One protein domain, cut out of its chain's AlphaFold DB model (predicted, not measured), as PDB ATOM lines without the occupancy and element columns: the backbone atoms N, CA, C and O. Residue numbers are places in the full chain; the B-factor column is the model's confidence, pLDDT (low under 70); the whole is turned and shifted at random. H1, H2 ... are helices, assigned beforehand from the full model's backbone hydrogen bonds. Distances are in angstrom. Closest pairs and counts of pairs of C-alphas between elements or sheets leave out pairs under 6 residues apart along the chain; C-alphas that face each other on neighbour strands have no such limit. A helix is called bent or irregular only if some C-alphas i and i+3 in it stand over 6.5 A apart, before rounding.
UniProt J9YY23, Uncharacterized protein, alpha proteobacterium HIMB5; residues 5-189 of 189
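What this domain is: This is residues 5 to 189 of the 189 residues of an uncharacterized protein of alpha proteobacterium HIMB5 (UniProt J9YY23). Long helices cross one another in a cluster: H1 crosses H2 and H3, H7 runs back along residues 39 to 47 of H2, and H4 crosses H7. Short H6 packs on H2, and H5 packs on H6 at one end of the long axis, near the loop of residues 129 to 146; at the other end residues 184 to 189 stick out. The printed part has 185 residues, with seven named helices, H1 to H7 in chain order, and no named strand; its class is all helix, mostly crossed. It is compact, with a radius of gyration of the C-alphas of 16.8 A, yet elongated, spanning 56 by 35 by 30 A.

How they stand to each other: H1, residues 5 to 29, touches the hub H2, residues 39 to 58, with residues 16 to 27 alone, about perpendicular at 90 degrees; the closest C-alphas, of Gly 23 and Gly 46, are 3.7 A apart. With residues 14 to 25 alone H1 touches H3, residues 65 to 83, at a steep tilt of 63 degrees, the same way; the closest C-alphas, of Gly 21 and Phe 79, are 3.7 A apart. H2 and H3 are near each other. H4, residues 89 to 108, touches H7, residues 167 to 187, at a steep tilt of 43 degrees, opposite ways; the closest C-alphas, of Phe 99 and Gly 174, are 6.7 A apart. H7 touches residues 39 to 47 of H2 at a shallow tilt of 28 degrees, opposite ways; the closest C-alphas, of Gly 40 and Ser 179, are 4.1 A apart. H5, residues 115 to 128, touches H6, residues 147 to 153; the closest C-alphas, of Ile 123 and Phe 149, are 5.2 A apart. H6 touches H2, the closest C-alphas, of Ile 51 and Leu 151, being 5.2 A apart. H1 and H5 are apart. Every O i to N i+4 pair is within hydrogen-bond range in H1, H2, H3, H6 and H7, with 13 of 16 in H4 and 8 of 10 in H5.

Where its parts are: H1 begins at C-alpha 5 (175.768, 306.146, 274.335) and is 36.4 A long. H2 is 27.9 A, H3 26.1 A and H4 30.5 A long, with a kink of 26 degrees in H4 near residue 101. H5, 18.0 A, is irregular: C-alphas 117 and 120 are 7.1 A apart. H6 is 10.1 A long. H7, 30.3 A, ends at C-alpha 187 (182.177, 292.154, 239.288).

The domain as a whole: The C-alphas farthest apart, of Asn 137 and Ser 189, are 56.3 A apart. The printed part has no cut. The links H5 to H6 and H6 to H7 are long. The mean pLDDT of the printed part is 91.6; residues 33 to 36 and 188 to 189 are under 70.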
ATOM      1  N   LEU A   5     175.360 306.280 275.743       85.62
ATOM      2  CA  LEU A   5     175.768 306.146 274.335       85.62
ATOM      3  C   LEU A   5     176.624 304.899 274.077       85.62
ATOM      4  O   LEU A   5     176.377 304.168 273.125       85.62
ATOM      5  N   VAL A   6     177.613 304.632 274.935       89.69
ATOM      6  CA  VAL A   6     178.488 303.456 274.797       89.69
ATOM      7  C   VAL A   6     177.681 302.153 274.833       89.69
ATOM      8  O   VAL A   6     177.781 301.383 273.877       89.69
ATOM      9  N   PRO A   7     176.836 301.890 275.852       91.75
ATOM     10  CA  PRO A   7     176.056 300.659 275.851       91.75
ATOM     11  C   PRO A   7     175.012 300.615 274.716       91.75
ATOM     12  O   PRO A   7     174.677 299.521 274.268       91.75
ATOM     13  N   LEU A   8     174.557 301.763 274.182       91.44
ATOM     14  CA  LEU A   8     173.698 301.812 272.988       91.44
ATOM     15  C   LEU A   8     174.439 301.344 271.722       91.44
ATOM     16  O   LEU A   8     173.905 300.569 270.933       91.44
ATOM     17  N   ILE A   9     175.683 301.787 271.533       93.06
ATOM     18  CA  ILE A   9     176.527 301.337 270.417       93.06
ATOM     19  C   ILE A   9     176.784 299.833 270.532       93.06
ATOM     20  O   ILE A   9     176.656 299.100 269.551       93.06
ATOM     21  N   VAL A  10     177.101 299.357 271.739       94.50
ATOM     22  CA  VAL A  10     177.338 297.930 271.986       94.50
ATOM     23  C   VAL A  10     176.095 297.110 271.647       94.50
ATOM     24  O   VAL A  10     176.201 296.154 270.880       94.50
ATOM     25  N   ILE A  11     174.912 297.485 272.150       95.19
ATOM     26  CA  ILE A  11     173.688 296.715 271.883       95.19
ATOM     27  C   ILE A  11     173.304 296.742 270.400       95.19
ATOM     28  O   ILE A  11     172.869 295.726 269.869       95.19
ATOM     29  N   TYR A  12     173.537 297.859 269.709       95.56
ATOM     30  CA  TYR A  12     173.318 297.971 268.270       95.56
ATOM     31  C   TYR A  12     174.170 296.965 267.480       95.56
ATOM     32  O   TYR A  12     173.644 296.235 266.639       95.56
ATOM     33  N   PHE A  13     175.460 296.838 267.801       97.00
ATOM     34  CA  PHE A  13     176.317 295.832 267.168       97.00
ATOM     35  C   PHE A  13     175.972 294.400 267.578       97.00
ATOM     36  O   PHE A  13     176.061 293.494 266.747       97.00
ATOM     37  N   LEU A  14     175.536 294.170 268.819       97.69
ATOM     38  CA  LEU A  14     175.029 292.856 269.225       97.69
ATOM     39  C   LEU A  14     173.799 292.458 268.401       97.69
ATOM     40  O   LEU A  14     173.722 291.317 267.955       97.69
ATOM     41  N   ILE A  15     172.883 293.393 268.133       98.12
ATOM     42  CA  ILE A  15     171.718 293.155 267.272       98.12
ATOM     43  C   ILE A  15     172.158 292.770 265.857       98.12
ATOM     44  O   ILE A  15     171.720 291.739 265.353       98.12
ATOM     45  N   ILE A  16     173.050 293.543 265.228       98.31
ATOM     46  CA  ILE A  16     173.522 293.268 263.858       98.31
ATOM     47  C   ILE A  16     174.118 291.862 263.755       98.31
ATOM     48  O   ILE A  16     173.740 291.086 262.878       98.31
ATOM     49  N   ASN A  17     175.019 291.508 264.675       97.94
ATOM     50  CA  ASN A  17     175.668 290.199 264.652       97.94
ATOM     51  C   ASN A  17     174.683 289.064 264.999       97.94
ATOM     52  O   ASN A  17     174.750 287.997 264.395       97.94
ATOM     53  N   SER A  18     173.711 289.304 265.885       98.56
ATOM     54  CA  SER A  18     172.623 288.358 266.168       98.56
ATOM     55  C   SER A  18     171.769 288.067 264.928       98.56
ATOM     56  O   SER A  18     171.491 286.905 264.627       98.56
ATOM     57  N   VAL A  19     171.425 289.099 264.147       98.56
ATOM     58  CA  VAL A  19     170.673 288.959 262.886       98.56
ATOM     59  C   VAL A  19     171.446 288.093 261.889       98.56
ATOM     60  O   VAL A  19     170.873 287.186 261.294       98.56
ATOM     61  N   ILE A  20     172.758 288.299 261.756       97.50
ATOM     62  CA  ILE A  20     173.616 287.454 260.907       97.50
ATOM     63  C   ILE A  20     173.620 286.001 261.398       97.50
ATOM     64  O   ILE A  20     173.586 285.083 260.584       97.50
ATOM     65  N   GLY A  21     173.614 285.774 262.713       97.19
ATOM     66  CA  GLY A  21     173.490 284.437 263.294       97.19
ATOM     67  C   GLY A  21     172.210 283.712 262.877       97.19
ATOM     68  O   GLY A  21     172.271 282.552 262.465       97.19
ATOM     69  N   TYR A  22     171.068 284.405 262.895       98.00
ATOM     70  CA  TYR A  22     169.819 283.877 262.331       98.00
ATOM     71  C   TYR A  22     169.917 283.638 260.822       98.00
ATOM     72  O   TYR A  22     169.388 282.642 260.336       98.00
ATOM     73  N   GLY A  23     170.633 284.500 260.098       96.00
ATOM     74  CA  GLY A  23     170.943 284.313 258.682       96.00
ATOM     75  C   GLY A  23     171.699 283.017 258.406       96.00
ATOM     76  O   GLY A  23     171.265 282.220 257.581       96.00
ATOM     77  N   TYR A  24     172.783 282.757 259.142       94.25
ATOM     78  CA  TYR A  24     173.529 281.500 259.027       94.25
ATOM     79  C   TYR A  24     172.667 280.275 259.336       94.25
ATOM     80  O   TYR A  24     172.787 279.250 258.662       94.25
ATOM     81  N   LEU A  25     171.822 280.358 260.369       95.12
ATOM     82  CA  LEU A  25     170.919 279.267 260.723       95.12
ATOM     83  C   LEU A  25     169.973 278.954 259.562       95.12
ATOM     84  O   LEU A  25     169.846 277.793 259.174       95.12
ATOM     85  N   THR A  26     169.323 279.964 258.989       94.19
ATOM     86  CA  THR A  26     168.299 279.733 257.966       94.19
ATOM     87  C   THR A  26     168.859 279.362 256.612       94.19
ATOM     88  O   THR A  26     168.279 278.494 255.955       94.19
ATOM     89  N   THR A  27     170.015 279.892 256.214       91.81
ATOM     90  CA  THR A  27     170.691 279.408 255.002       91.81
ATOM     91  C   THR A  27     171.124 277.956 255.156       91.81
ATOM     92  O   THR A  27     170.944 277.166 254.227       91.81
ATOM     93  N   LYS A  28     171.605 277.562 256.344       89.88
ATOM     94  CA  LYS A  28     171.985 276.173 256.620       89.88
ATOM     95  C   LYS A  28     170.787 275.224 256.618       89.88
ATOM     96  O   LYS A  28     170.895 274.152 256.032       89.88
ATOM     97  N   LEU A  29     169.668 275.603 257.241       90.94
ATOM     98  CA  LEU A  29     168.431 274.809 257.243       90.94
ATOM     99  C   LEU A  29     167.825 274.670 255.841       90.94
ATOM    100  O   LEU A  29     167.267 273.628 255.515       90.94
ATOM    101  N   SER A  30     167.969 275.697 255.003       87.88
ATOM    102  CA  SER A  30     167.423 275.717 253.640       87.88
ATOM    103  C   SER A  30     168.353 275.082 252.600       87.88
ATOM    104  O   SER A  30     168.069 275.162 251.409       87.88
ATOM    105  N   ASN A  31     169.483 274.492 253.021       83.69
ATOM    106  CA  ASN A  31     170.542 273.986 252.139       83.69
ATOM    107  C   ASN A  31     171.011 275.005 251.079       83.69
ATOM    108  O   ASN A  31     171.502 274.624 250.017       83.69
ATOM    109  N   LEU A  32     170.895 276.304 251.369       81.19
ATOM    110  CA  LEU A  32     171.447 277.343 250.511       81.19
ATOM    111  C   LEU A  32     172.962 277.350 250.698       81.19
ATOM    112  O   LEU A  32     173.469 277.476 251.817       81.19
ATOM    113  N   GLU A  33     173.706 277.191 249.606       65.81
ATOM    114  CA  GLU A  33     175.162 277.186 249.669       65.81
ATOM    115  C   GLU A  33     175.691 278.554 250.128       65.81
ATOM    116  O   GLU A  33     175.761 279.512 249.356       65.81
ATOM    117  N   ASN A  34     176.146 278.627 251.386       59.22
ATOM    118  CA  ASN A  34     176.773 279.821 251.976       59.22
ATOM    119  C   ASN A  34     177.937 280.375 251.138       59.22
ATOM    120  O   ASN A  34     178.257 281.552 251.241       59.22
ATOM    121  N   LYS A  35     178.560 279.551 250.282       55.75
ATOM    122  CA  LYS A  35     179.694 279.943 249.434       55.75
ATOM    123  C   LYS A  35     179.359 281.083 248.460       55.75
ATOM    124  O   LYS A  35     180.267 281.780 248.015       55.75
ATOM    125  N   TYR A  36     178.081 281.282 248.135       56.53
ATOM    126  CA  TYR A  36     177.638 282.331 247.212       56.53
ATOM    127  C   TYR A  36     176.958 283.518 247.900       56.53
ATOM    128  O   TYR A  36     176.644 284.499 247.225       56.53
ATOM    129  N   LEU A  37     176.754 283.452 249.217       72.31
ATOM    130  CA  LEU A  37     176.012 284.459 249.963       72.31
ATOM    131  C   LEU A  37     176.978 285.357 250.733       72.31
ATOM    132  O   LEU A  37     177.656 284.918 251.658       72.31
ATOM    133  N   GLY A  38     177.040 286.626 250.333       88.31
ATOM    134  CA  GLY A  38     177.743 287.657 251.091       88.31
ATOM    135  C   GLY A  38     177.053 287.961 252.425       88.31
ATOM    136  O   GLY A  38     175.907 287.562 252.663       88.31
ATOM    137  N   TYR A  39     177.738 288.695 253.300       92.81
ATOM    138  CA  TYR A  39     177.212 289.047 254.621       92.81
ATOM    139  C   TYR A  39     175.968 289.938 254.539       92.81
ATOM    140  O   TYR A  39     175.116 289.875 255.427       92.81
ATOM    141  N   GLY A  40     175.825 290.731 253.470       94.88
ATOM    142  CA  GLY A  40     174.614 291.507 253.222       94.88
ATOM    143  C   GLY A  40     173.406 290.597 253.012       94.88
ATOM    144  O   GLY A  40     172.382 290.758 253.670       94.88
ATOM    145  N   TYR A  41     173.542 289.577 252.161       93.44
ATOM    146  CA  TYR A  41     172.455 288.628 251.910       93.44
ATOM    147  C   TYR A  41     172.167 287.735 253.125       93.44
ATOM    148  O   TYR A  41     171.004 287.533 253.465       93.44
ATOM    149  N   LEU A  42     173.204 287.264 253.832       94.62
ATOM    150  CA  LEU A  42     173.035 286.547 255.104       94.62
ATOM    151  C   LEU A  42     172.230 287.378 256.109       94.62
ATOM    152  O   LEU A  42     171.307 286.864 256.738       94.62
ATOM    153  N   GLY A  43     172.530 288.672 256.225       96.69
ATOM    154  CA  GLY A  43     171.762 289.587 257.062       96.69
ATOM    155  C   GLY A  43     170.298 289.712 256.638       96.69
ATOM    156  O   GLY A  43     169.419 289.659 257.495       96.69
ATOM    157  N   LEU A  44     170.005 289.793 255.333       97.06
ATOM    158  CA  LEU A  44     168.623 289.803 254.823       97.06
ATOM    159  C   LEU A  44     167.872 288.504 255.142       97.06
ATOM    160  O   LEU A  44     166.722 288.565 255.584       97.06
ATOM    161  N   CYS A  45     168.519 287.342 254.997       96.19
ATOM    162  CA  CYS A  45     167.961 286.069 255.458       96.19
ATOM    163  C   CYS A  45     167.656 286.123 256.958       96.19
ATOM    164  O   CYS A  45     166.571 285.728 257.379       96.19
ATOM    165  N   GLY A  46     168.568 286.670 257.761       97.69
ATOM    166  CA  GLY A  46     168.374 286.874 259.194       97.69
ATOM    167  C   GLY A  46     167.170 287.752 259.524       97.69
ATOM    168  O   GLY A  46     166.340 287.368 260.345       97.69
ATOM    169  N   VAL A  47     167.026 288.893 258.845       98.44
ATOM    170  CA  VAL A  47     165.873 289.794 259.002       98.44
ATOM    171  C   VAL A  47     164.567 289.070 258.686       98.44
ATOM    172  O   VAL A  47     163.632 289.121 259.483       98.44
ATOM    173  N   PHE A  48     164.506 288.360 257.558       97.25
ATOM    174  CA  PHE A  48     163.325 287.584 257.180       97.25
ATOM    175  C   PHE A  48     162.984 286.517 258.231       97.25
ATOM    176  O   PHE A  48     161.830 286.378 258.636       97.25
ATOM    177  N   SER A  49     164.004 285.818 258.729       97.56
ATOM    178  CA  SER A  49     163.869 284.788 259.765       97.56
ATOM    179  C   SER A  49     163.311 285.359 261.065       97.56
ATOM    180  O   SER A  49     162.428 284.762 261.673       97.56
ATOM    181  N   LEU A  50     163.794 286.533 261.474       98.56
ATOM    182  CA  LEU A  50     163.328 287.233 262.667       98.56
ATOM    183  C   LEU A  50     161.900 287.751 262.518       98.56
ATOM    184  O   LEU A  50     161.133 287.653 263.468       98.56
ATOM    185  N   ILE A  51     161.516 288.263 261.344       98.38
ATOM    186  CA  ILE A  51     160.123 288.644 261.065       98.38
ATOM    187  C   ILE A  51     159.215 287.425 261.226       98.38
ATOM    188  O   ILE A  51     158.225 287.490 261.952       98.38
ATOM    189  N   PHE A  52     159.564 286.308 260.584       97.69
ATOM    190  CA  PHE A  52     158.784 285.076 260.670       97.69
ATOM    191  C   PHE A  52     158.682 284.564 262.112       97.69
ATOM    192  O   PHE A  52     157.584 284.286 262.591       97.69
ATOM    193  N   LEU A  53     159.811 284.516 262.826       98.00
ATOM    194  CA  LEU A  53     159.856 284.135 264.236       98.00
ATOM    195  C   LEU A  53     158.965 285.047 265.087       98.00
ATOM    196  O   LEU A  53     158.170 284.540 265.863       98.00
ATOM    197  N   SER A  54     159.057 286.363 264.892       97.69
ATOM    198  CA  SER A  54     158.277 287.375 265.614       97.69
ATOM    199  C   SER A  54     156.771 287.170 265.443       97.69
ATOM    200  O   SER A  54     156.018 287.213 266.413       97.69
ATOM    201  N   TYR A  55     156.312 286.882 264.222       96.56
ATOM    202  CA  TYR A  55     154.906 286.540 263.998       96.56
ATOM    203  C   TYR A  55     154.494 285.286 264.769       96.56
ATOM    204  O   TYR A  55     153.448 285.292 265.412       96.56
ATOM    205  N   LEU A  56     155.311 284.229 264.729       96.69
ATOM    206  CA  LEU A  56     155.010 282.970 265.411       96.69
ATOM    207  C   LEU A  56     154.992 283.113 266.935       96.69
ATOM    208  O   LEU A  56     154.079 282.610 267.587       96.69
ATOM    209  N   THR A  57     155.981 283.787 267.516       97.38
ATOM    210  CA  THR A  57     156.114 283.906 268.972       97.38
ATOM    211  C   THR A  57     155.031 284.785 269.576       97.38
ATOM    212  O   THR A  57     154.514 284.454 270.645       97.38
ATOM    213  N   HIS A  58     154.622 285.844 268.871       96.50
ATOM    214  CA  HIS A  58     153.603 286.777 269.349       96.50
ATOM    215  C   HIS A  58     152.240 286.118 269.609       96.50
ATOM    216  O   HIS A  58     151.477 286.598 270.449       96.50
ATOM    217  N   PHE A  59     151.919 285.004 268.937       94.75
ATOM    218  CA  PHE A  59     150.696 284.240 269.226       94.75
ATOM    219  C   PHE A  59     150.620 283.774 270.679       94.75
ATOM    220  O   PHE A  59     149.530 283.680 271.237       94.75
ATOM    221  N   PHE A  60     151.768 283.497 271.294       95.44
ATOM    222  CA  PHE A  60     151.834 282.865 272.606       95.44
ATOM    223  C   PHE A  60     152.385 283.810 273.675       95.44
ATOM    224  O   PHE A  60     151.908 283.796 274.810       95.44
ATOM    225  N   ILE A  61     153.376 284.636 273.329       96.62
ATOM    226  CA  ILE A  61     154.176 285.404 274.286       96.62
ATOM    227  C   ILE A  61     154.335 286.842 273.782       96.62
ATOM    228  O   ILE A  61     154.642 287.070 272.615       96.62
ATOM    229  N   ALA A  62     154.164 287.821 274.673       97.56
ATOM    230  CA  ALA A  62     154.479 289.217 274.377       97.56
ATOM    231  C   ALA A  62     155.979 289.384 274.082       97.56
ATOM    232  O   ALA A  62     156.818 288.765 274.742       97.56
ATOM    233  N   HIS A  63     156.347 290.290 273.179       97.81
ATOM    234  CA  HIS A  63     157.746 290.635 272.887       97.81
ATOM    235  C   HIS A  63     158.348 291.530 273.977       97.81
ATOM    236  O   HIS A  63     158.833 292.635 273.731       97.81
ATOM    237  N   ASN A  64     158.258 291.068 275.220       96.88
ATOM    238  CA  ASN A  64     158.825 291.725 276.380       96.88
ATOM    239  C   ASN A  64     160.352 291.559 276.405       96.88
ATOM    240  O   ASN A  64     160.957 290.842 275.602       96.88
ATOM    241  N   TYR A  65     160.996 292.218 277.366       95.62
ATOM    242  CA  TYR A  65     162.454 292.235 277.440       95.62
ATOM    243  C   TYR A  65     163.068 290.841 277.652       95.62
ATOM    244  O   TYR A  65     164.191 290.622 277.205       95.62
ATOM    245  N   ILE A  66     162.363 289.903 278.300       97.00
ATOM    246  CA  ILE A  66     162.848 288.533 278.540       97.00
ATOM    247  C   ILE A  66     162.881 287.769 277.220       97.00
ATOM    248  O   ILE A  66     163.939 287.294 276.812       97.00
ATOM    249  N   HIS A  67     161.740 287.713 276.530       97.81
ATOM    250  CA  HIS A  67     161.604 287.069 275.226       97.81
ATOM    251  C   HIS A  67     162.651 287.585 274.231       97.81
ATOM    252  O   HIS A  67     163.401 286.817 273.629       97.81
ATOM    253  N   ASN A  68     162.759 288.906 274.118       98.25
ATOM    254  CA  ASN A  68     163.658 289.541 273.161       98.25
ATOM    255  C   ASN A  68     165.133 289.334 273.503       98.25
ATOM    256  O   ASN A  68     165.960 289.169 272.608       98.25
ATOM    257  N   SER A  69     165.469 289.292 274.794       98.06
ATOM    258  CA  SER A  69     166.828 288.979 275.239       98.06
ATOM    259  C   SER A  69     167.199 287.529 274.918       98.06
ATOM    260  O   SER A  69     168.327 287.278 274.501       98.06
ATOM    261  N   ILE A  70     166.259 286.580 275.031       98.38
ATOM    262  CA  ILE A  70     166.468 285.185 274.603       98.38
ATOM    263  C   ILE A  70     166.733 285.125 273.095       98.38
ATOM    264  O   ILE A  70     167.724 284.525 272.688       98.38
ATOM    265  N   ILE A  71     165.910 285.786 272.273       98.44
ATOM    266  CA  ILE A  71     166.120 285.854 270.815       98.44
ATOM    267  C   ILE A  71     167.499 286.429 270.487       98.44
ATOM    268  O   ILE A  71     168.247 285.843 269.703       98.44
ATOM    269  N   LEU A  72     167.877 287.539 271.127       98.44
ATOM    270  CA  LEU A  72     169.178 288.164 270.912       98.44
ATOM    271  C   LEU A  72     170.322 287.183 271.211       98.44
ATOM    272  O   LEU A  72     171.224 287.032 270.384       98.44
ATOM    273  N   VAL A  73     170.265 286.499 272.359       98.56
ATOM    274  CA  VAL A  73     171.282 285.530 272.799       98.56
ATOM    275  C   VAL A  73     171.341 284.314 271.877       98.56
ATOM    276  O   VAL A  73     172.438 283.880 271.528       98.56
ATOM    277  N   VAL A  74     170.198 283.789 271.429       98.56
ATOM    278  CA  VAL A  74     170.139 282.662 270.482       98.56
ATOM    279  C   VAL A  74     170.783 283.037 269.146       98.56
ATOM    280  O   VAL A  74     171.612 282.284 268.631       98.56
ATOM    281  N   GLY A  75     170.477 284.216 268.602       98.50
ATOM    282  CA  GLY A  75     171.125 284.687 267.377       98.50
ATOM    283  C   GLY A  75     172.632 284.890 267.558       98.50
ATOM    284  O   GLY A  75     173.413 284.451 266.718       98.50
ATOM    285  N   LEU A  76     173.076 285.458 268.687       98.62
ATOM    286  CA  LEU A  76     174.508 285.598 268.997       98.62
ATOM    287  C   LEU A  76     175.214 284.244 269.131       98.62
ATOM    288  O   LEU A  76     176.341 284.094 268.657       98.62
ATOM    289  N   PHE A  77     174.560 283.248 269.730       98.31
ATOM    290  CA  PHE A  77     175.086 281.889 269.813       98.31
ATOM    291  C   PHE A  77     175.342 281.309 268.418       98.31
ATOM    292  O   PHE A  77     176.448 280.833 268.143       98.31
ATOM    293  N   PHE A  78     174.363 281.398 267.510       97.19
ATOM    294  CA  PHE A  78     174.545 280.929 266.135       97.19
ATOM    295  C   PHE A  78     175.609 281.727 265.391       97.19
ATOM    296  O   PHE A  78     176.441 281.133 264.705       97.19
ATOM    297  N   PHE A  79     175.643 283.048 265.574       96.94
ATOM    298  CA  PHE A  79     176.688 283.885 265.003       96.94
ATOM    299  C   PHE A  79     178.075 283.389 265.412       96.94
ATOM    300  O   PHE A  79     178.872 283.072 264.538       96.94
ATOM    301  N   ILE A  80     178.345 283.226 266.712       96.75
ATOM    302  CA  ILE A  80     179.646 282.744 267.200       96.75
ATOM    303  C   ILE A  80     179.950 281.346 266.644       96.75
ATOM    304  O   ILE A  80     181.048 281.116 266.133       96.75
ATOM    305  N   HIS A  81     178.985 280.419 266.687       94.88
ATOM    306  CA  HIS A  81     179.167 279.045 266.211       94.88
ATOM    307  C   HIS A  81     179.628 278.970 264.746       94.88
ATOM    308  O   HIS A  81     180.539 278.204 264.419       94.88
ATOM    309  N   TYR A  82     178.999 279.748 263.862       91.81
ATOM    310  CA  TYR A  82     179.325 279.754 262.435       91.81
ATOM    311  C   TYR A  82     180.514 280.660 262.109       91.81
ATOM    312  O   TYR A  82     181.361 280.277 261.304       91.81
ATOM    313  N   PHE A  83     180.650 281.797 262.793       89.50
ATOM    314  CA  PHE A  83     181.752 282.739 262.604       89.50
ATOM    315  C   PHE A  83     183.120 282.121 262.912       89.50
ATOM    316  O   PHE A  83     184.095 282.369 262.200       89.50
ATOM    317  N   LEU A  84     183.213 281.265 263.935       90.38
ATOM    318  CA  LEU A  84     184.460 280.560 264.254       90.38
ATOM    319  C   LEU A  84     184.955 279.674 263.099       90.38
ATOM    320  O   LEU A  84     186.164 279.476 262.965       90.38
ATOM    321  N   LYS A  85     184.037 279.184 262.260       87.25
ATOM    322  CA  LYS A  85     184.309 278.329 261.096       87.25
ATOM    323  C   LYS A  85     184.477 279.123 259.798       87.25
ATOM    324  O   LYS A  85     184.881 278.546 258.788       87.25
ATOM    325  N   ASP A  86     184.161 280.415 259.807       84.12
ATOM    326  CA  ASP A  86     184.214 281.259 258.621       84.12
ATOM    327  C   ASP A  86     185.664 281.627 258.266       84.12
ATOM    328  O   ASP A  86     186.461 282.042 259.115       84.12
ATOM    329  N   LYS A  87     186.009 281.468 256.987       83.25
ATOM    330  CA  LYS A  87     187.327 281.801 256.435       83.25
ATOM    331  C   LYS A  87     187.439 283.283 256.067       83.25
ATOM    332  O   LYS A  87     188.549 283.797 255.984       83.25
ATOM    333  N   GLU A  88     186.324 283.990 255.889       82.38
ATOM    334  CA  GLU A  88     186.285 285.376 255.404       82.38
ATOM    335  C   GLU A  88     186.032 286.402 256.524       82.38
ATOM    336  O   GLU A  88     185.308 287.383 256.351       82.38
ATOM    337  N   LYS A  89     186.689 286.229 257.679       83.88
ATOM    338  CA  LYS A  89     186.514 287.079 258.879       83.88
ATOM    339  C   LYS A  89     186.780 288.573 258.654       83.88
ATOM    340  O   LYS A  89     186.345 289.413 259.432       83.88
ATOM    341  N   THR A  90     187.494 288.949 257.600       87.31
ATOM    342  CA  THR A  90     187.711 290.362 257.266       87.31
ATOM    343  C   THR A  90     186.449 291.032 256.715       87.31
ATOM    344  O   THR A  90     186.277 292.240 256.887       87.31
ATOM    345  N   LYS A  91     185.530 290.278 256.096       89.56
ATOM    346  CA  LYS A  91     184.273 290.820 255.558       89.56
ATOM    347  C   LYS A  91     183.300 291.230 256.665       89.56
ATOM    348  O   LYS A  91     182.686 292.286 256.542       89.56
ATOM    349  N   ILE A  92     183.236 290.492 257.779       91.88
ATOM    350  CA  ILE A  92     182.409 290.900 258.928       91.88
ATOM    351  C   ILE A  92     182.900 292.216 259.549       91.88
ATOM    352  O   ILE A  92     182.091 293.029 259.993       91.88
ATOM    353  N   ILE A  93     184.213 292.480 259.530       92.62
ATOM    354  CA  ILE A  93     184.774 293.753 260.004       92.62
ATOM    355  C   ILE A  93     184.307 294.887 259.085       92.62
ATOM    356  O   ILE A  93     183.807 295.897 259.574       92.62
ATOM    357  N   LYS A  94     184.386 294.697 257.758       94.00
ATOM    358  CA  LYS A  94     183.874 295.671 256.775       94.00
ATOM    359  C   LYS A  94     182.384 295.953 256.975       94.00
ATOM    360  O   LYS A  94     181.979 297.110 256.932       94.00
ATOM    361  N   LEU A  95     181.589 294.917 257.233       96.00
ATOM    362  CA  LEU A  95     180.162 295.042 257.523       96.00
ATOM    363  C   LEU A  95     179.907 295.869 258.790       96.00
ATOM    364  O   LEU A  95     179.107 296.798 258.763       96.00
ATOM    365  N   ASN A  96     180.600 295.578 259.894       95.44
ATOM    366  CA  ASN A  96     180.430 296.333 261.138       95.44
ATOM    367  C   ASN A  96     180.887 297.798 260.980       95.44
ATOM    368  O   ASN A  96     180.212 298.696 261.473       95.44
ATOM    369  N   ILE A  97     181.962 298.071 260.231       95.38
ATOM    370  CA  ILE A  97     182.366 299.449 259.890       95.38
ATOM    371  C   ILE A  97     181.272 300.149 259.072       95.38
ATOM    372  O   ILE A  97     180.943 301.302 259.341       95.38
ATOM    373  N   PHE A  98     180.669 299.459 258.105       96.38
ATOM    374  CA  PHE A  98     179.562 300.009 257.326       96.38
ATOM    375  C   PHE A  98     178.356 300.357 258.217       96.38
ATOM    376  O   PHE A  98     177.828 301.466 258.145       96.38
ATOM    377  N   PHE A  99     177.968 299.466 259.131       97.06
ATOM    378  CA  PHE A  99     176.893 299.743 260.086       97.06
ATOM    379  C   PHE A  99     177.247 300.812 261.129       97.06
ATOM    380  O   PHE A  99     176.330 301.461 261.635       97.06
ATOM    381  N   LEU A 100     178.532 301.040 261.427       95.50
ATOM    382  CA  LEU A 100     178.975 302.161 262.266       95.50
ATOM    383  C   LEU A 100     178.625 303.505 261.619       95.50
ATOM    384  O   LEU A 100     178.172 304.414 262.307       95.50
ATOM    385  N   ILE A 101     178.781 303.622 260.297       93.56
ATOM    386  CA  ILE A 101     178.391 304.831 259.557       93.56
ATOM    387  C   ILE A 101     176.870 305.024 259.647       93.56
ATOM    388  O   ILE A 101     176.401 306.121 259.944       93.56
ATOM    389  N   LEU A 102     176.098 303.945 259.480       94.19
ATOM    390  CA  LEU A 102     174.634 303.981 259.604       94.19
ATOM    391  C   LEU A 102     174.141 304.258 261.029       94.19
ATOM    392  O   LEU A 102     173.025 304.744 261.209       94.19
ATOM    393  N   PHE A 103     174.959 304.000 262.050       92.50
ATOM    394  CA  PHE A 103     174.600 304.312 263.431       92.50
ATOM    395  C   PHE A 103     174.376 305.817 263.640       92.50
ATOM    396  O   PHE A 103     173.513 306.207 264.421       92.50
ATOM    397  N   ILE A 104     175.079 306.674 262.890       89.00
ATOM    398  CA  ILE A 104     174.863 308.129 262.925       89.00
ATOM    399  C   ILE A 104     173.416 308.460 262.538       89.00
ATOM    400  O   ILE A 104     172.788 309.315 263.164       89.00
ATOM    401  N   SER A 105     172.853 307.741 261.562       84.56
ATOM    402  CA  SER A 105     171.451 307.894 261.179       84.56
ATOM    403  C   SER A 105     170.521 307.565 262.344       84.56
ATOM    404  O   SER A 105     169.597 308.329 262.581       84.56
ATOM    405  N   VAL A 106     170.785 306.517 263.133       84.94
ATOM    406  CA  VAL A 106     169.971 306.173 264.321       84.94
ATOM    407  C   VAL A 106     169.922 307.320 265.337       84.94
ATOM    408  O   VAL A 106     168.887 307.535 265.959       84.94
ATOM    409  N   LEU A 107     171.015 308.071 265.496       86.62
ATOM    410  CA  LEU A 107     171.094 309.172 266.464       86.62
ATOM    411  C   LEU A 107     170.347 310.436 266.021       86.62
ATOM    412  O   LEU A 107     169.830 311.163 266.866       86.62
ATOM    413  N   ILE A 108     170.328 310.721 264.717       86.62
ATOM    414  CA  ILE A 108     169.794 311.979 264.162       86.62
ATOM    415  C   ILE A 108     168.385 311.783 263.580       86.62
ATOM    416  O   ILE A 108     167.652 312.751 263.380       86.62
ATOM    417  N   TYR A 109     167.985 310.538 263.301       82.94
ATOM    418  CA  TYR A 109     166.724 310.233 262.638       82.94
ATOM    419  C   TYR A 109     165.524 310.730 263.443       82.94
ATOM    420  O   TYR A 109     165.239 310.275 264.552       82.94
ATOM    421  N   LYS A 110     164.772 311.640 262.824       82.75
ATOM    422  CA  LYS A 110     163.456 312.056 263.287       82.75
ATOM    423  C   LYS A 110     162.417 311.156 262.629       82.75
ATOM    424  O   LYS A 110     162.394 311.030 261.408       82.75
ATOM    425  N   SER A 111     161.568 310.535 263.443       84.75
ATOM    426  CA  SER A 111     160.441 309.758 262.923       84.75
ATOM    427  C   SER A 111     159.454 310.672 262.190       84.75
ATOM    428  O   SER A 111     159.333 311.853 262.519       84.75
ATOM    429  N   HIS A 112     158.773 310.121 261.194       85.00
ATOM    430  CA  HIS A 112     157.691 310.774 260.466       85.00
ATOM    431  C   HIS A 112     156.468 311.028 261.361       85.00
ATOM    432  O   HIS A 112     156.330 310.450 262.442       85.00
ATOM    433  N   ASP A 113     155.597 311.937 260.921       87.38
ATOM    434  CA  ASP A 113     154.545 312.524 261.763       87.38
ATOM    435  C   ASP A 113     153.488 311.509 262.238       87.38
ATOM    436  O   ASP A 113     152.851 311.704 263.273       87.38
ATOM    437  N   ASP A 114     153.323 310.393 261.530       85.75
ATOM    438  CA  ASP A 114     152.388 309.314 261.866       85.75
ATOM    439  C   ASP A 114     153.006 308.232 262.783       85.75
ATOM    440  O   ASP A 114     152.322 307.278 263.189       85.75
ATOM    441  N   PHE A 115     154.289 308.364 263.147       89.25
ATOM    442  CA  PHE A 115     154.965 307.398 264.008       89.25
ATOM    443  C   PHE A 115     154.298 307.316 265.379       89.25
ATOM    444  O   PHE A 115     154.001 306.225 265.867       89.25
ATOM    445  N   SER A 116     154.015 308.466 265.990       88.94
ATOM    446  CA  SER A 116     153.329 308.542 267.284       88.94
ATOM    447  C   SER A 116     151.875 308.073 267.203       88.94
ATOM    448  O   SER A 116     151.352 307.555 268.187       88.94
ATOM    449  N   TYR A 117     151.237 308.220 266.037       88.38
ATOM    450  CA  TYR A 117     149.826 307.902 265.843       88.38
ATOM    451  C   TYR A 117     149.554 306.395 265.774       88.38
ATOM    452  O   TYR A 117     148.632 305.923 266.440       88.38
ATOM    453  N   TYR A 118     150.338 305.623 265.009       87.50
ATOM    454  CA  TYR A 118     150.093 304.174 264.893       87.50
ATOM    455  C   TYR A 118     151.319 303.270 264.901       87.50
ATOM    456  O   TYR A 118     151.206 302.139 265.367       87.50
ATOM    457  N   HIS A 119     152.490 303.736 264.467       91.69
ATOM    458  CA  HIS A 119     153.680 302.883 264.460       91.69
ATOM    459  C   HIS A 119     154.117 302.542 265.887       91.69
ATOM    460  O   HIS A 119     154.231 301.372 266.248       91.69
ATOM    461  N   PHE A 120     154.322 303.561 266.723       93.75
ATOM    462  CA  PHE A 120     154.753 303.384 268.103       93.75
ATOM    463  C   PHE A 120     153.715 302.630 268.944       93.75
ATOM    464  O   PHE A 120     154.108 301.642 269.565       93.75
ATOM    465  N   PRO A 121     152.415 303.003 268.957       93.38
ATOM    466  CA  PRO A 121     151.418 302.272 269.737       93.38
ATOM    467  C   PRO A 121     151.312 300.801 269.337       93.38
ATOM    468  O   PRO A 121     151.200 299.950 270.216       93.38
ATOM    469  N   TYR A 122     151.406 300.483 268.040       94.69
ATOM    470  CA  TYR A 122     151.363 299.099 267.574       94.69
ATOM    471  C   TYR A 122     152.598 298.319 268.026       94.69
ATOM    472  O   TYR A 122     152.463 297.271 268.654       94.69
ATOM    473  N   ILE A 123     153.806 298.834 267.763       95.81
ATOM    474  CA  ILE A 123     155.056 298.173 268.174       95.81
ATOM    475  C   ILE A 123     155.073 297.989 269.692       95.81
ATOM    476  O   ILE A 123     155.387 296.906 270.179       95.81
ATOM    477  N   TYR A 124     154.698 299.022 270.446       95.75
ATOM    478  CA  TYR A 124     154.656 298.957 271.899       95.75
ATOM    479  C   TYR A 124     153.625 297.935 272.385       95.75
ATOM    480  O   TYR A 124     153.954 297.133 273.255       95.75
ATOM    481  N   HIS A 125     152.436 297.867 271.783       95.19
ATOM    482  CA  HIS A 125     151.440 296.844 272.102       95.19
ATOM    483  C   HIS A 125     152.012 295.422 271.988       95.19
ATOM    484  O   HIS A 125     151.855 294.643 272.926       95.19
ATOM    485  N   LEU A 126     152.748 295.110 270.911       96.38
ATOM    486  CA  LEU A 126     153.392 293.796 270.729       96.38
ATOM    487  C   LEU A 126     154.352 293.432 271.878       96.38
ATOM    488  O   LEU A 126     154.589 292.258 272.144       96.38
ATOM    489  N   THR A 127     154.925 294.429 272.560       97.00
ATOM    490  CA  THR A 127     155.861 294.208 273.681       97.00
ATOM    491  C   THR A 127     155.168 293.996 275.022       97.00
ATOM    492  O   THR A 127     155.765 293.423 275.934       97.00
ATOM    493  N   GLN A 128     153.932 294.481 275.157       96.06
ATOM    494  CA  GLN A 128     153.167 294.416 276.406       96.06
ATOM    495  C   GLN A 128     152.223 293.215 276.432       96.06
ATOM    496  O   GLN A 128     151.990 292.633 277.486       96.06
ATOM    497  N   ASN A 129     151.712 292.837 275.265       94.69
ATOM    498  CA  ASN A 129     150.616 291.901 275.109       94.69
ATOM    499  C   ASN A 129     151.009 290.781 274.149       94.69
ATOM    500  O   ASN A 129     151.729 291.014 273.182       94.69
ATOM    501  N   ASN A 130     150.521 289.571 274.410       91.69
ATOM    502  CA  ASN A 130     150.462 288.539 273.381       91.69
ATOM    503  C   ASN A 130     149.290 288.827 272.427       91.69
ATOM    504  O   ASN A 130     148.551 289.804 272.576       91.69
ATOM    505  N   PHE A 131     149.144 288.001 271.396       89.62
ATOM    506  CA  PHE A 131     148.127 288.202 270.376       89.62
ATOM    507  C   PHE A 131     146.699 288.228 270.945       89.62
ATOM    508  O   PHE A 131     146.232 287.263 271.545       89.62
ATOM    509  N   PHE A 132     145.986 289.321 270.658       86.94
ATOM    510  CA  PHE A 132     144.571 289.503 270.965       86.94
ATOM    511  C   PHE A 132     143.771 289.699 269.674       86.94
ATOM    512  O   PHE A 132     144.058 290.587 268.868       86.94
ATOM    513  N   VAL A 133     142.736 288.882 269.480       86.69
ATOM    514  CA  VAL A 133     141.805 289.041 268.355       86.69
ATOM    515  C   VAL A 133     140.944 290.286 268.581       86.69
ATOM    516  O   VAL A 133     140.484 290.540 269.690       86.69
ATOM    517  N   GLY A 134     140.700 291.063 267.522       87.81
ATOM    518  CA  GLY A 134     139.780 292.205 267.567       87.81
ATOM    519  C   GLY A 134     140.404 293.545 267.970       87.81
ATOM    520  O   GLY A 134     139.677 294.530 268.071       87.81
ATOM    521  N   ILE A 135     141.734 293.636 268.118       90.62
ATOM    522  CA  ILE A 135     142.415 294.906 268.451       90.62
ATOM    523  C   ILE A 135     142.182 296.018 267.416       90.62
ATOM    524  O   ILE A 135     142.201 297.199 267.753       90.62
ATOM    525  N   GLY A 136     141.870 295.659 266.167       87.88
ATOM    526  CA  GLY A 136     141.500 296.612 265.118       87.88
ATOM    527  C   GLY A 136     140.232 297.423 265.422       87.88
ATOM    528  O   GLY A 136     139.995 298.448 264.780       87.88
ATOM    529  N   ASN A 137     139.424 297.019 266.407       90.19
ATOM    530  CA  ASN A 137     138.251 297.783 266.838       90.19
ATOM    531  C   ASN A 137     138.614 299.003 267.696       90.19
ATOM    532  O   ASN A 137     137.811 299.928 267.771       90.19
ATOM    533  N   PHE A 138     139.809 299.049 268.299       87.00
ATOM    534  CA  PHE A 138     140.206 300.162 269.166       87.00
ATOM    535  C   PHE A 138     140.520 301.444 268.387       87.00
ATOM    536  O   PHE A 138     140.120 302.525 268.804       87.00
ATOM    537  N   ASN A 139     141.238 301.344 267.262       87.25
ATOM    538  CA  ASN A 139     141.506 302.464 266.355       87.25
ATOM    539  C   ASN A 139     142.035 301.967 264.996       87.25
ATOM    540  O   ASN A 139     142.299 300.778 264.811       87.25
ATOM    541  N   HIS A 140     142.213 302.888 264.042       85.38
ATOM    542  CA  HIS A 140     142.769 302.573 262.721       85.38
ATOM    543  C   HIS A 140     144.196 302.014 262.796       85.38
ATOM    544  O   HIS A 140     144.546 301.118 262.031       85.38
ATOM    545  N   GLY A 141     145.019 302.511 263.719       83.62
ATOM    546  CA  GLY A 141     146.411 302.094 263.848       83.62
ATOM    547  C   GLY A 141     146.588 300.597 264.105       83.62
ATOM    548  O   GLY A 141     147.514 299.989 263.577       83.62
ATOM    549  N   PHE A 142     145.652 299.976 264.826       87.56
ATOM    550  CA  PHE A 142     145.641 298.530 265.071       87.56
ATOM    551  C   PHE A 142     145.066 297.688 263.922       87.56
ATOM    552  O   PHE A 142     145.093 296.462 263.996       87.56
ATOM    553  N   ARG A 143     144.556 298.313 262.852       87.56
ATOM    554  CA  ARG A 143     144.062 297.611 261.650       87.56
ATOM    555  C   ARG A 143     145.159 297.382 260.618       87.56
ATOM    556  O   ARG A 143     145.067 296.450 259.825       87.56
ATOM    557  N   THR A 144     146.192 298.221 260.620       82.12
ATOM    558  CA  THR A 144     147.269 298.209 259.627       82.12
ATOM    559  C   THR A 144     148.550 297.652 260.226       82.12
ATOM    560  O   THR A 144     149.458 298.391 260.605       82.12
ATOM    561  N   GLN A 145     148.619 296.328 260.316       83.06
ATOM    562  CA  GLN A 145     149.832 295.647 260.754       83.06
ATOM    563  C   GLN A 145     150.883 295.616 259.638       83.06
ATOM    564  O   GLN A 145     150.595 295.210 258.515       83.06
ATOM    565  N   SER A 146     152.115 296.011 259.960       90.50
ATOM    566  CA  SER A 146     153.273 295.877 259.072       90.50
ATOM    567  C   SER A 146     154.294 294.916 259.676       90.50
ATOM    568  O   SER A 146     154.519 294.916 260.888       90.50
ATOM    569  N   SER A 147     154.951 294.121 258.833       94.88
ATOM    570  CA  SER A 147     155.986 293.163 259.246       94.88
ATOM    571  C   SER A 147     157.172 293.832 259.938       94.88
ATOM    572  O   SER A 147     157.779 293.256 260.842       94.88
ATOM    573  N   ILE A 148     157.460 295.088 259.590       95.06
ATOM    574  CA  ILE A 148     158.509 295.862 260.251       95.06
ATOM    575  C   ILE A 148     158.166 296.158 261.718       95.06
ATOM    576  O   ILE A 148     159.074 296.272 262.534       95.06
ATOM    577  N   PHE A 149     156.883 296.215 262.098       95.88
ATOM    578  CA  PHE A 149     156.492 296.441 263.496       95.88
ATOM    579  C   PHE A 149     156.832 295.229 264.358       95.88
ATOM    580  O   PHE A 149     157.368 295.374 265.456       95.88
ATOM    581  N   TYR A 150     156.599 294.038 263.810       97.06
ATOM    582  CA  TYR A 150     156.997 292.772 264.411       97.06
ATOM    583  C   TYR A 150     158.516 292.678 264.548       97.06
ATOM    584  O   TYR A 150     159.004 292.365 265.633       97.06
ATOM    585  N   LEU A 151     159.277 293.039 263.513       98.12
ATOM    586  CA  LEU A 151     160.738 293.104 263.611       98.12
ATOM    587  C   LEU A 151     161.195 294.088 264.699       98.12
ATOM    588  O   LEU A 151     161.976 293.725 265.572       98.12
ATOM    589  N   ASN A 152     160.680 295.318 264.676       96.94
ATOM    590  CA  ASN A 152     161.061 296.378 265.610       96.94
ATOM    591  C   ASN A 152     160.728 296.032 267.064       96.94
ATOM    592  O   ASN A 152     161.487 296.381 267.969       96.94
ATOM    593  N   SER A 153     159.626 295.316 267.295       97.50
ATOM    594  CA  SER A 153     159.230 294.886 268.638       97.50
ATOM    595  C   SER A 153     160.230 293.922 269.282       97.50
ATOM    596  O   SER A 153     160.348 293.932 270.504       97.50
ATOM    597  N   LEU A 154     161.016 293.173 268.491       98.19
ATOM    598  CA  LEU A 154     162.085 292.301 268.999       98.19
ATOM    599  C   LEU A 154     163.275 293.074 269.584       98.19
ATOM    600  O   LEU A 154     164.102 292.497 270.288       98.19
ATOM    601  N   PHE A 155     163.377 294.379 269.319       96.69
ATOM    602  CA  PHE A 155     164.442 295.232 269.853       96.69
ATOM    603  C   PHE A 155     164.030 295.974 271.128       96.69
ATOM    604  O   PHE A 155     164.769 296.831 271.612       96.69
ATOM    605  N   TYR A 156     162.885 295.614 271.723       96.75
ATOM    606  CA  TYR A 156     162.542 296.021 273.082       96.75
ATOM    607  C   TYR A 156     163.423 295.272 274.092       96.75
ATOM    608  O   TYR A 156     163.094 294.165 274.522       96.75
ATOM    609  N   LEU A 157     164.567 295.862 274.438       95.12
ATOM    610  CA  LEU A 157     165.598 295.253 275.284       95.12
ATOM    611  C   LEU A 157     165.698 295.944 276.657       95.12
ATOM    612  O   LEU A 157     165.280 297.101 276.800       95.12
ATOM    613  N   PRO A 158     166.262 295.272 277.683       90.19
ATOM    614  CA  PRO A 158     166.530 295.891 278.980       90.19
ATOM    615  C   PRO A 158     167.321 297.197 278.839       90.19
ATOM    616  O   PRO A 158     168.124 297.352 277.919       90.19
ATOM    617  N   PHE A 159     167.103 298.136 279.761       86.25
ATOM    618  CA  PHE A 159     167.721 299.475 279.809       86.25
ATOM    619  C   PHE A 159     167.324 300.444 278.675       86.25
ATOM    620  O   PHE A 159     167.073 301.613 278.964       86.25
ATOM    621  N   PHE A 160     167.194 299.984 277.426       87.50
ATOM    622  CA  PHE A 160     166.896 300.826 276.254       87.50
ATOM    623  C   PHE A 160     165.420 300.855 275.852       87.50
ATOM    624  O   PHE A 160     164.975 301.823 275.240       87.50
ATOM    625  N   LYS A 161     164.629 299.838 276.214       90.00
ATOM    626  CA  LYS A 161     163.178 299.802 275.975       90.00
ATOM    627  C   LYS A 161     162.839 300.161 274.515       90.00
ATOM    628  O   LYS A 161     163.283 299.485 273.596       90.00
ATOM    629  N   TYR A 162     162.065 301.222 274.295       88.31
ATOM    630  CA  TYR A 162     161.568 301.629 272.981       88.31
ATOM    631  C   TYR A 162     162.557 302.456 272.141       88.31
ATOM    632  O   TYR A 162     162.283 302.714 270.971       88.31
ATOM    633  N   PHE A 163     163.713 302.861 272.683       88.75
ATOM    634  CA  PHE A 163     164.689 303.684 271.948       88.75
ATOM    635  C   PHE A 163     165.296 302.973 270.723       88.75
ATOM    636  O   PHE A 163     165.865 303.627 269.856       88.75
ATOM    637  N   LEU A 164     165.153 301.647 270.624       91.38
ATOM    638  CA  LEU A 164     165.674 300.826 269.524       91.38
ATOM    639  C   LEU A 164     164.612 300.449 268.476       91.38
ATOM    640  O   LEU A 164     164.910 299.700 267.548       91.38
ATOM    641  N   PHE A 165     163.388 300.978 268.570       92.44
ATOM    642  CA  PHE A 165     162.298 300.631 267.646       92.44
ATOM    643  C   PHE A 165     162.551 301.023 266.188       92.44
ATOM    644  O   PHE A 165     161.810 300.573 265.331       92.44
ATOM    645  N   GLN A 166     163.577 301.818 265.880       89.31
ATOM    646  CA  GLN A 166     163.930 302.158 264.495       89.31
ATOM    647  C   GLN A 166     165.041 301.280 263.906       89.31
ATOM    648  O   GLN A 166     165.348 301.376 262.717       89.31
ATOM    649  N   VAL A 167     165.635 300.388 264.706       93.25
ATOM    650  CA  VAL A 167     166.761 299.558 264.258       93.25
ATOM    651  C   VAL A 167     166.353 298.614 263.126       93.25
ATOM    652  O   VAL A 167     167.156 298.396 262.227       93.25
ATOM    653  N   GLY A 168     165.111 298.116 263.078       95.12
ATOM    654  CA  GLY A 168     164.675 297.225 261.996       95.12
ATOM    655  C   GLY A 168     164.757 297.860 260.607       95.12
ATOM    656  O   GLY A 168     165.195 297.199 259.666       95.12
ATOM    657  N   ALA A 169     164.441 299.153 260.479       93.56
ATOM    658  CA  ALA A 169     164.601 299.881 259.219       93.56
ATOM    659  C   ALA A 169     166.081 299.978 258.807       93.56
ATOM    660  O   ALA A 169     166.426 299.745 257.647       93.56
ATOM    661  N   VAL A 170     166.964 300.247 259.775       95.69
ATOM    662  CA  VAL A 170     168.416 300.308 259.553       95.69
ATOM    663  C   VAL A 170     168.990 298.949 259.171       95.69
ATOM    664  O   VAL A 170     169.852 298.890 258.302       95.69
ATOM    665  N   LEU A 171     168.496 297.851 259.750       97.62
ATOM    666  CA  LEU A 171     168.914 296.500 259.373       97.62
ATOM    667  C   LEU A 171     168.526 296.184 257.926       97.62
ATOM    668  O   LEU A 171     169.389 295.782 257.149       97.62
ATOM    669  N   ILE A 172     167.264 296.409 257.542       97.00
ATOM    670  CA  ILE A 172     166.791 296.155 256.170       97.00
ATOM    671  C   ILE A 172     167.611 296.971 255.167       97.00
ATOM    672  O   ILE A 172     168.163 296.409 254.218       97.00
ATOM    673  N   MET A 173     167.727 298.282 255.389       96.12
ATOM    674  CA  MET A 173     168.478 299.175 254.507       96.12
ATOM    675  C   MET A 173     169.962 298.802 254.475       96.12
ATOM    676  O   MET A 173     170.537 298.648 253.401       96.12
ATOM    677  N   GLY A 174     170.576 298.622 255.641       97.19
ATOM    678  CA  GLY A 174     172.004 298.371 255.767       97.19
ATOM    679  C   GLY A 174     172.429 297.070 255.099       97.19
ATOM    680  O   GLY A 174     173.355 297.073 254.290       97.19
ATOM    681  N   PHE A 175     171.714 295.972 255.349       97.81
ATOM    682  CA  PHE A 175     172.010 294.696 254.698       97.81
ATOM    683  C   PHE A 175     171.728 294.727 253.192       97.81
ATOM    684  O   PHE A 175     172.522 294.186 252.421       97.81
ATOM    685  N   SER A 176     170.673 295.423 252.751       96.94
ATOM    686  CA  SER A 176     170.387 295.608 251.321       96.94
ATOM    687  C   SER A 176     171.510 296.374 250.622       96.94
ATOM    688  O   SER A 176     172.087 295.878 249.654       96.94
ATOM    689  N   CYS A 177     171.894 297.544 251.139       96.75
ATOM    690  CA  CYS A 177     172.978 298.347 250.578       96.75
ATOM    691  C   CYS A 177     174.308 297.589 250.590       96.75
ATOM    692  O   CYS A 177     175.020 297.588 249.587       96.75
ATOM    693  N   PHE A 178     174.633 296.897 251.686       96.38
ATOM    694  CA  PHE A 178     175.863 296.115 251.762       96.38
ATOM    695  C   PHE A 178     175.873 294.961 250.753       96.38
ATOM    696  O   PHE A 178     176.890 294.743 250.101       96.38
ATOM    697  N   SER A 179     174.740 294.281 250.544       94.38
ATOM    698  CA  SER A 179     174.638 293.222 249.531       94.38
ATOM    699  C   SER A 179     174.905 293.745 248.113       94.38
ATOM    700  O   SER A 179     175.608 293.101 247.337       94.38
ATOM    701  N   ILE A 180     174.433 294.954 247.791       93.81
ATOM    702  CA  ILE A 180     174.712 295.611 246.507       93.81
ATOM    703  C   ILE A 180     176.206 295.930 246.381       93.81
ATOM    704  O   ILE A 180     176.804 295.669 245.336       93.81
ATOM    705  N   LEU A 181     176.834 296.447 247.443       93.31
ATOM    706  CA  LEU A 181     178.275 296.722 247.454       93.31
ATOM    707  C   LEU A 181     179.105 295.448 247.239       93.31
ATOM    708  O   LEU A 181     180.059 295.467 246.461       93.31
ATOM    709  N   GLU A 182     178.727 294.336 247.873       91.50
ATOM    710  CA  GLU A 182     179.377 293.034 247.674       91.50
ATOM    711  C   GLU A 182     179.259 292.551 246.219       91.50
ATOM    712  O   GLU A 182     180.238 292.062 245.649       91.50
ATOM    713  N   LEU A 183     178.093 292.732 245.587       90.12
ATOM    714  CA  LEU A 183     177.878 292.376 244.180       90.12
ATOM    715  C   LEU A 183     178.735 293.219 243.227       90.12
ATOM    716  O   LEU A 183     179.311 292.677 242.281       90.12
ATOM    717  N   ILE A 184     178.856 294.525 243.482       90.31
ATOM    718  CA  ILE A 184     179.696 295.424 242.676       90.31
ATOM    719  C   ILE A 184     181.170 295.015 242.786       90.31
ATOM    720  O   ILE A 184     181.840 294.876 241.765       90.31
ATOM    721  N   GLN A 185     181.660 294.754 244.003       87.06
ATOM    722  CA  GLN A 185     183.055 294.358 244.236       87.06
ATOM    723  C   GLN A 185     183.415 293.035 243.553       87.06
ATOM    724  O   GLN A 185     184.507 292.908 243.003       87.06
ATOM    725  N   LYS A 186     182.489 292.069 243.539       82.69
ATOM    726  CA  LYS A 186     182.684 290.779 242.861       82.69
ATOM    727  C   LYS A 186     182.769 290.909 241.337       82.69
ATOM    728  O   LYS A 186     183.418 290.094 240.700       82.69
ATOM    729  N   LYS A 187     182.105 291.903 240.739       71.19
ATOM    730  CA  LYS A 187     182.177 292.154 239.288       71.19
ATOM    731  C   LYS A 187     183.504 292.802 238.872       71.19
ATOM    732  O   LYS A 187     183.908 292.663 237.724       71.19
ATOM    733  N   SER A 188     184.149 293.533 239.779       63.25
ATOM    734  CA  SER A 188     185.422 294.223 239.528       63.25
ATOM    735  C   SER A 188     186.677 293.373 239.771       63.25
ATOM    736  O   SER A 188     187.775 293.873 239.539       63.25
ATOM    737  N   SER A 189     186.525 292.139 240.264       55.22
ATOM    738  CA  SER A 189     187.603 291.168 240.525       55.22
ATOM    739  C   SER A 189     187.629 290.067 239.477       55.22
ATOM    740  O   SER A 189     188.738 289.702 239.043       55.22
TER     741      SER A 189